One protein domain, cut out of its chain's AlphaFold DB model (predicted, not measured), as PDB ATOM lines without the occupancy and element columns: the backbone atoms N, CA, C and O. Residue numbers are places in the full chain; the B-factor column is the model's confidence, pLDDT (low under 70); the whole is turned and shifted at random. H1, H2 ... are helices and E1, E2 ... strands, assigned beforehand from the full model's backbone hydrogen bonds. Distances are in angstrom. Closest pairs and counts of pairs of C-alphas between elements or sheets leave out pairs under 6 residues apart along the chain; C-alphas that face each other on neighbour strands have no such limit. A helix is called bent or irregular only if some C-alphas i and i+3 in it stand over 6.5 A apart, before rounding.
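What this domain is: This is residues 3 to 83 of the 84 residues of the protein "Peptidoglycan-binding protein" of Blautia sp. AM47-4 (UniProt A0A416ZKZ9). Three helices make one part, H3 packing on both H2 and H4; a small part of two short strands with H1 makes the other end. The printed part has 81 residues, with four named helices and two named strands in the order E1 H1 E2 H2 H3 H4 along the chain; E1 and E2 are parallel, and the class is mostly helix, helices holding 37 and strands 8 of the 45 residues in named elements. The whole is compact, radius of gyration of the C-alphas 11.9 A, spanning 35 by 24 by 21 A.

Where its parts are: E1, residues 3 to 6, begins at C-alpha 3 (12.275, 37.556, -34.041). H1 is 7 to 12, irregular but only just: C-alphas 8 and 11 are 7.0 A apart. E2 is 19 to 22, H2 30 to 39 (14.0 A), H3 49 to 59 (15.1 A). H4, 72 to 81 (14.2 A), ends at C-alpha 81 (25.282, 21.905, -28.308).

How they stand to each other: H3 touches H2 (closest C-alphas Ala 39 and Met 55, 5.3 A) at a steep tilt of 53 degrees. H3 touches H4 (closest C-alphas Gln 56 and Met 73, 5.9 A) at a steep tilt of 56 degrees. H2 and H4 are apart. E1, H1 and E2 form a strand-helix-strand unit, two parallel neighbour strands with a helix between, its crossover right-handed; N 5 and O 20 are 2.9 A apart. Every O i to N i+4 pair is within hydrogen-bond range in H2, H3 and H4; H1 has 0 of 2, but 2 of 3 O i to N i+3 pairs.

The domain as a whole: The C-alphas farthest apart, Lys 24 and Arg 83, are 36.7 A apart. The printed part has no cut; the link H3 to H4 is long. No printed residue is under 70 in pLDDT.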
ATOM      1  N   SER A   3      13.206  36.585 -33.453       88.06
ATOM      2  CA  SER A   3      12.275  37.556 -34.041       88.06
ATOM      3  C   SER A   3      10.814  37.227 -33.725       88.06
ATOM      4  O   SER A   3      10.492  36.085 -33.380       88.06
ATOM      5  N   ASN A   4       9.926  38.215 -33.883       90.06
ATOM      6  CA  ASN A   4       8.468  38.034 -33.852       90.06
ATOM      7  C   ASN A   4       7.927  37.342 -32.583       90.06
ATOM      8  O   ASN A   4       7.029  36.501 -32.674       90.06
ATOM      9  N   GLN A   5       8.480  37.640 -31.405       92.94
ATOM     10  CA  GLN A   5       8.063  36.992 -30.158       92.94
ATOM     11  C   GLN A   5       6.915  37.751 -29.476       92.94
ATOM     12  O   GLN A   5       6.973  38.976 -29.398       92.94
ATOM     13  N   PRO A   6       5.884  37.072 -28.939       92.25
ATOM     14  CA  PRO A   6       4.763  37.747 -28.294       92.25
ATOM     15  C   PRO A   6       5.218  38.446 -27.014       92.25
ATOM     16  O   PRO A   6       5.829  37.803 -26.158       92.25
ATOM     17  N   THR A   7       4.872  39.724 -26.828       91.62
ATOM     18  CA  THR A   7       5.202  40.473 -25.596       91.62
ATOM     19  C   THR A   7       4.699  39.766 -24.333       91.62
ATOM     20  O   THR A   7       5.372  39.798 -23.305       91.62
ATOM     21  N   ALA A   8       3.569  39.053 -24.420       91.50
ATOM     22  CA  ALA A   8       3.012  38.249 -23.330       91.50
ATOM     23  C   ALA A   8       3.972  37.160 -22.811       91.50
ATOM     24  O   ALA A   8       3.910  36.793 -21.648       91.50
ATOM     25  N   ASN A   9       4.901  36.670 -23.639       92.12
ATOM     26  CA  ASN A   9       5.860  35.646 -23.222       92.12
ATOM     27  C   ASN A   9       7.132  36.228 -22.581       92.12
ATOM     28  O   ASN A   9       7.983  35.475 -22.102       92.12
ATOM     29  N   LYS A  10       7.278  37.560 -22.558       90.94
ATOM     30  CA  LYS A  10       8.476  38.243 -22.055       90.94
ATOM     31  C   LYS A  10       8.734  37.961 -20.576       90.94
ATOM     32  O   LYS A  10       9.891  37.832 -20.186       90.94
ATOM     33  N   GLU A  11       7.681  37.821 -19.769       91.06
ATOM     34  CA  GLU A  11       7.794  37.515 -18.335       91.06
ATOM     35  C   GLU A  11       8.486  36.169 -18.060       91.06
ATOM     36  O   GLU A  11       9.214  36.035 -17.079       91.06
ATOM     37  N   TYR A  12       8.356  35.201 -18.973       91.88
ATOM     38  CA  TYR A  12       8.989  33.885 -18.863       91.88
ATOM     39  C   TYR A  12      10.427  33.868 -19.392       91.88
ATOM     40  O   TYR A  12      11.115  32.859 -19.276       91.88
ATOM     41  N   CYS A  13      10.895  34.964 -19.989       88.69
ATOM     42  CA  CYS A  13      12.129  35.021 -20.768       88.69
ATOM     43  C   CYS A  13      13.167  35.983 -20.173       88.69
ATOM     44  O   CYS A  13      13.896  36.645 -20.913       88.69
ATOM     45  N   ALA A  14      13.261  36.061 -18.842       83.94
ATOM     46  CA  ALA A  14      14.169  36.973 -18.137       83.94
ATOM     47  C   ALA A  14      15.656  36.805 -18.524       83.94
ATOM     48  O   ALA A  14      16.420  37.764 -18.474       83.94
ATOM     49  N   GLY A  15      16.069  35.602 -18.928       78.56
ATOM     50  CA  GLY A  15      17.424  35.294 -19.392       78.56
ATOM     51  C   GLY A  15      17.663  35.479 -20.891       78.56
ATOM     52  O   GLY A  15      18.778  35.234 -21.350       78.56
ATOM     53  N   ILE A  16      16.661  35.897 -21.671       77.38
ATOM     54  CA  ILE A  16      16.841  36.167 -23.102       77.38
ATOM     55  C   ILE A  16      17.302  37.614 -23.293       77.38
ATOM     56  O   ILE A  16      16.530  38.558 -23.151       77.38
ATOM     57  N   VAL A  17      18.569  37.784 -23.677       72.56
ATOM     58  CA  VAL A  17      19.209  39.106 -23.824       72.56
ATOM     59  C   VAL A  17      18.850  39.797 -25.151       72.56
ATOM     60  O   VAL A  17      18.958  41.014 -25.270       72.56
ATOM     61  N   SER A  18      18.410  39.048 -26.172       80.31
ATOM     62  CA  SER A  18      18.125  39.592 -27.509       80.31
ATOM     63  C   SER A  18      16.929  38.905 -28.176       80.31
ATOM     64  O   SER A  18      17.061  37.856 -28.819       80.31
ATOM     65  N   ALA A  19      15.765  39.538 -28.042       86.44
ATOM     66  CA  ALA A  19      14.514  39.159 -28.684       86.44
ATOM     67  C   ALA A  19      13.788  40.402 -29.212       86.44
ATOM     68  O   ALA A  19      13.787  41.448 -28.562       86.44
ATOM     69  N   GLU A  20      13.170  40.276 -30.380       88.44
ATOM     70  CA  GLU A  20      12.213  41.244 -30.899       88.44
ATOM     71  C   GLU A  20      10.824  40.875 -30.370       88.44
ATOM     72  O   GLU A  20      10.255  39.846 -30.746       88.44
ATOM     73  N   TRP A  21      10.306  41.706 -29.466       89.44
ATOM     74  CA  TRP A  21       8.983  41.536 -28.873       89.44
ATOM     75  C   TRP A  21       7.944  42.330 -29.664       89.44
ATOM     76  O   TRP A  21       8.177  43.488 -30.007       89.44
ATOM     77  N   SER A  22       6.800  41.712 -29.936       87.19
ATOM     78  CA  SER A  22       5.709  42.280 -30.720       87.19
ATOM     79  C   SER A  22       4.361  41.887 -30.123       87.19
ATOM     80  O   SER A  22       4.148  40.740 -29.729       87.19
ATOM     81  N   ASP A  23       3.416  42.825 -30.129       86.69
ATOM     82  CA  ASP A  23       2.005  42.553 -29.820       86.69
ATOM     83  C   ASP A  23       1.242  42.000 -31.036       86.69
ATOM     84  O   ASP A  23       0.103  41.550 -30.926       86.69
ATOM     85  N   LYS A  24       1.869  42.016 -32.221       83.44
ATOM     86  CA  LYS A  24       1.330  41.442 -33.456       83.44
ATOM     87  C   LYS A  24       1.980  40.092 -33.722       83.44
ATOM     88  O   LYS A  24       3.187  40.016 -33.954       83.44
ATOM     89  N   LEU A  25       1.163  39.042 -33.736       78.56
ATOM     90  CA  LEU A  25       1.588  37.698 -34.110       78.56
ATOM     91  C   LEU A  25       1.851  37.640 -35.624       78.56
ATOM     92  O   LEU A  25       0.931  37.756 -36.427       78.56
ATOM     93  N   SER A  26       3.114  37.460 -36.006       82.00
ATOM     94  CA  SER A  26       3.592  37.419 -37.402       82.00
ATOM     95  C   SER A  26       4.264  36.081 -37.738       82.00
ATOM     96  O   SER A  26       5.257  36.022 -38.456       82.00
ATOM     97  N   GLY A  27       3.745  34.985 -37.180       82.06
ATOM     98  CA  GLY A  27       4.253  33.640 -37.442       82.06
ATOM     99  C   GLY A  27       5.549  33.267 -36.713       82.06
ATOM    100  O   GLY A  27       6.092  32.217 -37.010       82.06
ATOM    101  N   GLY A  28       6.060  34.055 -35.767       89.31
ATOM    102  CA  GLY A  28       7.161  33.617 -34.894       89.31
ATOM    103  C   GLY A  28       8.511  33.448 -35.601       89.31
ATOM    104  O   GLY A  28       8.755  34.023 -36.663       89.31
ATOM    105  N   SER A  29       9.416  32.695 -34.974       92.94
ATOM    106  CA  SER A  29      10.801  32.515 -35.417       92.94
ATOM    107  C   SER A  29      11.069  31.086 -35.890       92.94
ATOM    108  O   SER A  29      10.775  30.126 -35.179       92.94
ATOM    109  N   ASP A  30      11.727  30.940 -37.043       94.19
ATOM    110  CA  ASP A  30      12.156  29.630 -37.561       94.19
ATOM    111  C   ASP A  30      13.169  28.933 -36.648       94.19
ATOM    112  O   ASP A  30      13.153  27.710 -36.513       94.19
ATOM    113  N   LEU A  31      14.007  29.708 -35.951       91.94
ATOM    114  CA  LEU A  31      14.901  29.169 -34.930       91.94
ATOM    115  C   LEU A  31      14.100  28.524 -33.792       91.94
ATOM    116  O   LEU A  31      14.433  27.428 -33.344       91.94
ATOM    117  N   ILE A  32      13.026  29.174 -33.342       94.62
ATOM    118  CA  ILE A  32      12.176  28.620 -32.286       94.62
ATOM    119  C   ILE A  32      11.437  27.375 -32.777       94.62
ATOM    120  O   ILE A  32      11.385  26.398 -32.036       94.62
ATOM    121  N   ARG A  33      10.976  27.338 -34.033       96.25
ATOM    122  CA  ARG A  33      10.403  26.115 -34.623       96.25
ATOM    123  C   ARG A  33      11.381  24.950 -34.612       96.25
ATOM    124  O   ARG A  33      11.026  23.855 -34.190       96.25
ATOM    125  N   ALA A  34      12.630  25.186 -35.012       94.88
ATOM    126  CA  ALA A  34      13.663  24.154 -34.977       94.88
ATOM    127  C   ALA A  34      13.902  23.637 -33.545       94.88
ATOM    128  O   ALA A  34      14.013  22.427 -33.331       94.88
ATOM    129  N   MET A  35      13.912  24.536 -32.557       94.06
ATOM    130  CA  MET A  35      14.023  24.171 -31.142       94.06
ATOM    131  C   MET A  35      12.802  23.397 -30.637       94.06
ATOM    132  O   MET A  35      12.963  22.440 -29.886       94.06
ATOM    133  N   GLN A  36      11.593  23.761 -31.061       96.88
ATOM    134  CA  GLN A  36      10.353  23.062 -30.718       96.88
ATOM    135  C   GLN A  36      10.314  21.657 -31.311       96.88
ATOM    136  O   GLN A  36      10.016  20.701 -30.596       96.88
ATOM    137  N   LYS A  37      10.716  21.519 -32.578       97.25
ATOM    138  CA  LYS A  37      10.891  20.231 -33.249       97.25
ATOM    139  C   LYS A  37      11.878  19.350 -32.503       97.25
ATOM    140  O   LYS A  37      11.599  18.185 -32.228       97.25
ATOM    141  N   TRP A  38      13.029  19.915 -32.140       95.44
ATOM    142  CA  TRP A  38      14.008  19.217 -31.319       95.44
ATOM    143  C   TRP A  38      13.410  18.838 -29.962       95.44
ATOM    144  O   TRP A  38      13.563  17.696 -29.552       95.44
ATOM    145  N   ALA A  39      12.686  19.723 -29.282       95.81
ATOM    146  CA  ALA A  39      12.074  19.451 -27.981       95.81
ATOM    147  C   ALA A  39      10.863  18.497 -28.038       95.81
ATOM    148  O   ALA A  39      10.460  17.984 -26.998       95.81
ATOM    149  N   GLY A  40      10.304  18.228 -29.222       96.19
ATOM    150  CA  GLY A  40       9.125  17.376 -29.394       96.19
ATOM    151  C   GLY A  40       7.814  18.051 -28.980       96.19
ATOM    152  O   GLY A  40       6.927  17.388 -28.451       96.19
ATOM    153  N   THR A  41       7.693  19.365 -29.185       96.19
ATOM    154  CA  THR A  41       6.466  20.143 -28.933       96.19
ATOM    155  C   THR A  41       5.967  20.803 -30.221       96.19
ATOM    156  O   THR A  41       6.678  20.830 -31.223       96.19
ATOM    157  N   THR A  42       4.750  21.350 -30.197       95.50
ATOM    158  CA  THR A  42       4.160  22.106 -31.311       95.50
ATOM    159  C   THR A  42       5.110  23.187 -31.837       95.50
ATOM    160  O   THR A  42       5.610  24.005 -31.066       95.50
ATOM    161  N   GLU A  43       5.331  23.205 -33.154       96.44
ATOM    162  CA  GLU A  43       6.260  24.103 -33.859       96.44
ATOM    163  C   GLU A  43       5.606  25.457 -34.224       96.44
ATOM    164  O   GLU A  43       5.546  25.851 -35.392       96.44
ATOM    165  N   ASP A  44       5.064  26.172 -33.232       94.38
ATOM    166  CA  ASP A  44       4.368  27.455 -33.446       94.38
ATOM    167  C   ASP A  44       5.304  28.670 -33.645       94.38
ATOM    168  O   ASP A  44       4.857  29.740 -34.058       94.38
ATOM    169  N   GLY A  45       6.610  28.507 -33.415       94.56
ATOM    170  CA  GLY A  45       7.621  29.558 -33.561       94.56
ATOM    171  C   GLY A  45       7.700  30.549 -32.393       94.56
ATOM    172  O   GLY A  45       8.425  31.548 -32.500       94.56
ATOM    173  N   TYR A  46       7.006  30.293 -31.281       94.94
ATOM    174  CA  TYR A  46       6.960  31.165 -30.109       94.94
ATOM    175  C   TYR A  46       7.601  30.540 -28.862       94.94
ATOM    176  O   TYR A  46       7.355  29.394 -28.476       94.94
ATOM    177  N   ILE A  47       8.429  31.326 -28.174       93.81
ATOM    178  CA  ILE A  47       9.107  30.909 -26.946       93.81
ATOM    179  C   ILE A  47       8.247  31.197 -25.711       93.81
ATOM    180  O   ILE A  47       8.502  32.102 -24.925       93.81
ATOM    181  N   GLY A  48       7.167  30.432 -25.573       94.81
ATOM    182  CA  GLY A  48       6.283  30.471 -24.407       94.81
ATOM    183  C   GLY A  48       6.631  29.428 -23.338       94.81
ATOM    184  O   GLY A  48       7.503  28.578 -23.548       94.81
ATOM    185  N   PRO A  49       5.898  29.416 -22.209       95.62
ATOM    186  CA  PRO A  49       6.151  28.502 -21.097       95.62
ATOM    187  C   PRO A  49       6.036  27.027 -21.506       95.62
ATOM    188  O   PRO A  49       6.761  26.190 -20.979       95.62
ATOM    189  N   GLN A  50       5.187  26.688 -22.484       95.94
ATOM    190  CA  GLN A  50       5.117  25.329 -23.036       95.94
ATOM    191  C   GLN A  50       6.427  24.926 -23.730       95.94
ATOM    192  O   GLN A  50       6.988  23.876 -23.417       95.94
ATOM    193  N   THR A  51       6.937  25.774 -24.630       96.38
ATOM    194  CA  THR A  51       8.221  25.566 -25.315       96.38
ATOM    195  C   THR A  51       9.360  25.438 -24.304       96.38
ATOM    196  O   THR A  51      10.186  24.533 -24.411       96.38
ATOM    197  N   ILE A  52       9.374  26.296 -23.280       96.75
ATOM    198  CA  ILE A  52      10.399  26.281 -22.231       96.75
ATOM    199  C   ILE A  52      10.347  24.975 -21.430       96.75
ATOM    200  O   ILE A  52      11.376  24.320 -21.282       96.75
ATOM    201  N   ARG A  53       9.162  24.533 -20.988       98.06
ATOM    202  CA  ARG A  53       9.009  23.258 -20.264       98.06
ATOM    203  C   ARG A  53       9.455  22.062 -21.099       98.06
ATOM    204  O   ARG A  53      10.130  21.181 -20.575       98.06
ATOM    205  N   ALA A  54       9.131  22.040 -22.391       97.94
ATOM    206  CA  ALA A  54       9.567  20.974 -23.291       97.94
ATOM    207  C   ALA A  54      11.102  20.902 -23.387       97.94
ATOM    208  O   ALA A  54      11.687  19.822 -23.276       97.94
ATOM    209  N   MET A  55      11.773  22.053 -23.510       96.94
ATOM    210  CA  MET A  55      13.237  22.114 -23.490       96.94
ATOM    211  C   MET A  55      13.816  21.674 -22.139       96.94
ATOM    212  O   MET A  55      14.766  20.896 -22.113       96.94
ATOM    213  N   GLN A  56      13.233  22.118 -21.020       97.69
ATOM    214  CA  GLN A  56      13.669  21.733 -19.673       97.69
ATOM    215  C   GLN A  56      13.562  20.222 -19.442       97.69
ATOM    216  O   GLN A  56      14.511  19.617 -18.945       97.69
ATOM    217  N   HIS A  57      12.461  19.598 -19.872       97.94
ATOM    218  CA  HIS A  57      12.310  18.143 -19.851       97.94
ATOM    219  C   HIS A  57      13.400  17.446 -20.664       97.94
ATOM    220  O   HIS A  57      14.022  16.503 -20.179       97.94
ATOM    221  N   LYS A  58      13.661  17.922 -21.886       96.25
ATOM    222  CA  LYS A  58      14.657  17.308 -22.770       96.25
ATOM    223  C   LYS A  58      16.093  17.457 -22.256       96.25
ATOM    224  O   LYS A  58      16.916  16.577 -22.492       96.25
ATOM    225  N   LEU A  59      16.385  18.545 -21.547       96.19
ATOM    226  CA  LEU A  59      17.699  18.834 -20.963       96.19
ATOM    227  C   LEU A  59      17.876  18.282 -19.542       96.19
ATOM    228  O   LEU A  59      18.979  18.357 -19.007       96.19
ATOM    229  N   GLY A  60      16.818  17.749 -18.923       96.44
ATOM    230  CA  GLY A  60      16.865  17.234 -17.552       96.44
ATOM    231  C   GLY A  60      17.066  18.318 -16.487       96.44
ATOM    232  O   GLY A  60      17.644  18.044 -15.437       96.44
ATOM    233  N   THR A  61      16.619  19.550 -16.744       97.00
ATOM    234  CA  THR A  61      16.673  20.656 -15.774       97.00
ATOM    235  C   THR A  61      15.338  20.832 -15.052       97.00
ATOM    236  O   THR A  61      14.328  20.265 -15.463       97.00
ATOM    237  N   THR A  62      15.302  21.659 -14.000       96.44
ATOM    238  CA  THR A  62      14.049  22.061 -13.337       96.44
ATOM    239  C   THR A  62      13.021  22.538 -14.363       96.44
ATOM    240  O   THR A  62      13.344  23.348 -15.231       96.44
ATOM    241  N   VAL A  63      11.793  22.023 -14.260       97.62
ATOM    242  CA  VAL A  63      10.692  22.317 -15.181       97.62
ATOM    243  C   VAL A  63       9.780  23.374 -14.559       97.62
ATOM    244  O   VAL A  63       8.762  23.054 -13.951       97.62
ATOM    245  N   ASP A  64      10.161  24.642 -14.678       96.62
ATOM    246  CA  ASP A  64       9.399  25.792 -14.166       96.62
ATOM    247  C   ASP A  64       8.724  26.611 -15.285       96.62
ATOM    248  O   ASP A  64       7.804  27.386 -15.026       96.62
ATOM    249  N   GLY A  65       9.090  26.376 -16.550       96.31
ATOM    250  CA  GLY A  65       8.595  27.137 -17.697       96.31
ATOM    251  C   GLY A  65       9.163  28.549 -17.802       96.31
ATOM    252  O   GLY A  65       8.572  29.371 -18.498       96.31
ATOM    253  N   VAL A  66      10.289  28.828 -17.142       95.75
ATOM    254  CA  VAL A  66      10.962  30.126 -17.135       95.75
ATOM    255  C   VAL A  66      12.423  29.983 -17.567       95.75
ATOM    256  O   VAL A  66      13.158  29.081 -17.170       95.75
ATOM    257  N   ILE A  67      12.885  30.925 -18.381       93.31
ATOM    258  CA  ILE A  67      14.300  31.143 -18.669       93.31
ATOM    259  C   ILE A  67      14.780  32.244 -17.725       93.31
ATOM    260  O   ILE A  67      14.607  33.428 -18.003       93.31
ATOM    261  N   SER A  68      15.361  31.859 -16.590       92.00
ATOM    262  CA  SER A  68      15.926  32.779 -15.593       92.00
ATOM    263  C   SER A  68      17.267  33.396 -16.029       92.00
ATOM    264  O   SER A  68      17.868  32.999 -17.025       92.00
ATOM    265  N   TYR A  69      17.775  34.370 -15.271       85.25
ATOM    266  CA  TYR A  69      19.148  34.863 -15.418       85.25
ATOM    267  C   TYR A  69      19.882  34.765 -14.071       85.25
ATOM    268  O   TYR A  69      19.515  35.489 -13.144       85.25
ATOM    269  N   PRO A  70      20.899  33.891 -13.929       88.56
ATOM    270  CA  PRO A  70      21.339  32.870 -14.889       88.56
ATOM    271  C   PRO A  70      20.327  31.714 -15.031       88.56
ATOM    272  O   PRO A  70      19.644  31.363 -14.071       88.56
ATOM    273  N   SER A  71      20.266  31.083 -16.213       91.38
ATOM    274  CA  SER A  71      19.400  29.919 -16.475       91.38
ATOM    275  C   SER A  71      20.189  28.611 -16.505       91.38
ATOM    276  O   SER A  71      21.103  28.437 -17.315       91.38
ATOM    277  N   ALA A  72      19.772  27.652 -15.673       93.56
ATOM    278  CA  ALA A  72      20.274  26.278 -15.719       93.56
ATOM    279  C   ALA A  72      19.944  25.593 -17.057       93.56
ATOM    280  O   ALA A  72      20.784  24.886 -17.603       93.56
ATOM    281  N   MET A  73      18.757  25.857 -17.614       95.06
ATOM    282  CA  MET A  73      18.335  25.338 -18.918       95.06
ATOM    283  C   MET A  73      19.223  25.872 -20.048       95.06
ATOM    284  O   MET A  73      19.688  25.090 -20.871       95.06
ATOM    285  N   VAL A  74      19.513  27.180 -20.081       92.75
ATOM    286  CA  VAL A  74      20.403  27.767 -21.104       92.75
ATOM    287  C   VAL A  74      21.812  27.191 -20.994       92.75
ATOM    288  O   VAL A  74      22.412  26.849 -22.011       92.75
ATOM    289  N   LYS A  75      22.326  27.022 -19.769       94.06
ATOM    290  CA  LYS A  75      23.624  26.377 -19.543       94.06
ATOM    291  C   LYS A  75      23.632  24.931 -20.055       94.06
ATOM    292  O   LYS A  75      24.525  24.568 -20.814       94.06
ATOM    293  N   ALA A  76      22.625  24.135 -19.699       94.69
ATOM    294  CA  ALA A  76      22.505  22.750 -20.150       94.69
ATOM    295  C   ALA A  76      22.369  22.646 -21.678       94.69
ATOM    296  O   ALA A  76      22.979  21.770 -22.290       94.69
ATOM    297  N   LEU A  77      21.619  23.559 -22.307       92.62
ATOM    298  CA  LEU A  77      21.504  23.642 -23.762       92.62
ATOM    299  C   LEU A  77      22.857  23.933 -24.414       92.62
ATOM    300  O   LEU A  77      23.234  23.248 -25.359       92.62
ATOM    301  N   GLN A  78      23.604  24.912 -23.896       92.06
ATOM    302  CA  GLN A  78      24.935  25.241 -24.404       92.06
ATOM    303  C   GLN A  78      25.889  24.046 -24.293       92.06
ATOM    304  O   GLN A  78      26.614  23.739 -25.237       92.06
ATOM    305  N   GLU A  79      25.878  23.353 -23.157       95.44
ATOM    306  CA  GLU A  79      26.684  22.152 -22.948       95.44
ATOM    307  C   GLU A  79      26.270  21.006 -23.877       95.44
ATOM    308  O   GLU A  79      27.136  20.276 -24.354       95.44
ATOM    309  N   TRP A  80      24.972  20.843 -24.149       93.31
ATOM    310  CA  TRP A  80      24.480  19.873 -25.125       93.31
ATOM    311  C   TRP A  80      24.980  20.210 -26.531       93.31
ATOM    312  O   TRP A  80      25.607  19.356 -27.148       93.31
ATOM    313  N   CYS A  81      24.806  21.453 -26.995       88.50
ATOM    314  CA  CYS A  81      25.282  21.905 -28.308       88.50
ATOM    315  C   CYS A  81      26.795  21.729 -28.482       88.50
ATOM    316  O   CYS A  81      27.239  21.366 -29.561       88.50
ATOM    317  N   ASN A  82      27.584  21.947 -27.427       93.38
ATOM    318  CA  ASN A  82      29.040  21.776 -27.470       93.38
ATOM    319  C   ASN A  82      29.493  20.308 -27.589       93.38
ATOM    320  O   ASN A  82      30.677  20.063 -27.807       93.38
ATOM    321  N   ARG A  83      28.595  19.337 -27.376       91.44
ATOM    322  CA  ARG A  83      28.879  17.895 -27.480       91.44
ATOM    323  C   ARG A  83      28.356  17.260 -28.773       91.44
ATOM    324  O   ARG A  83      28.538  16.056 -28.943       91.44
TER     325      ARG A  83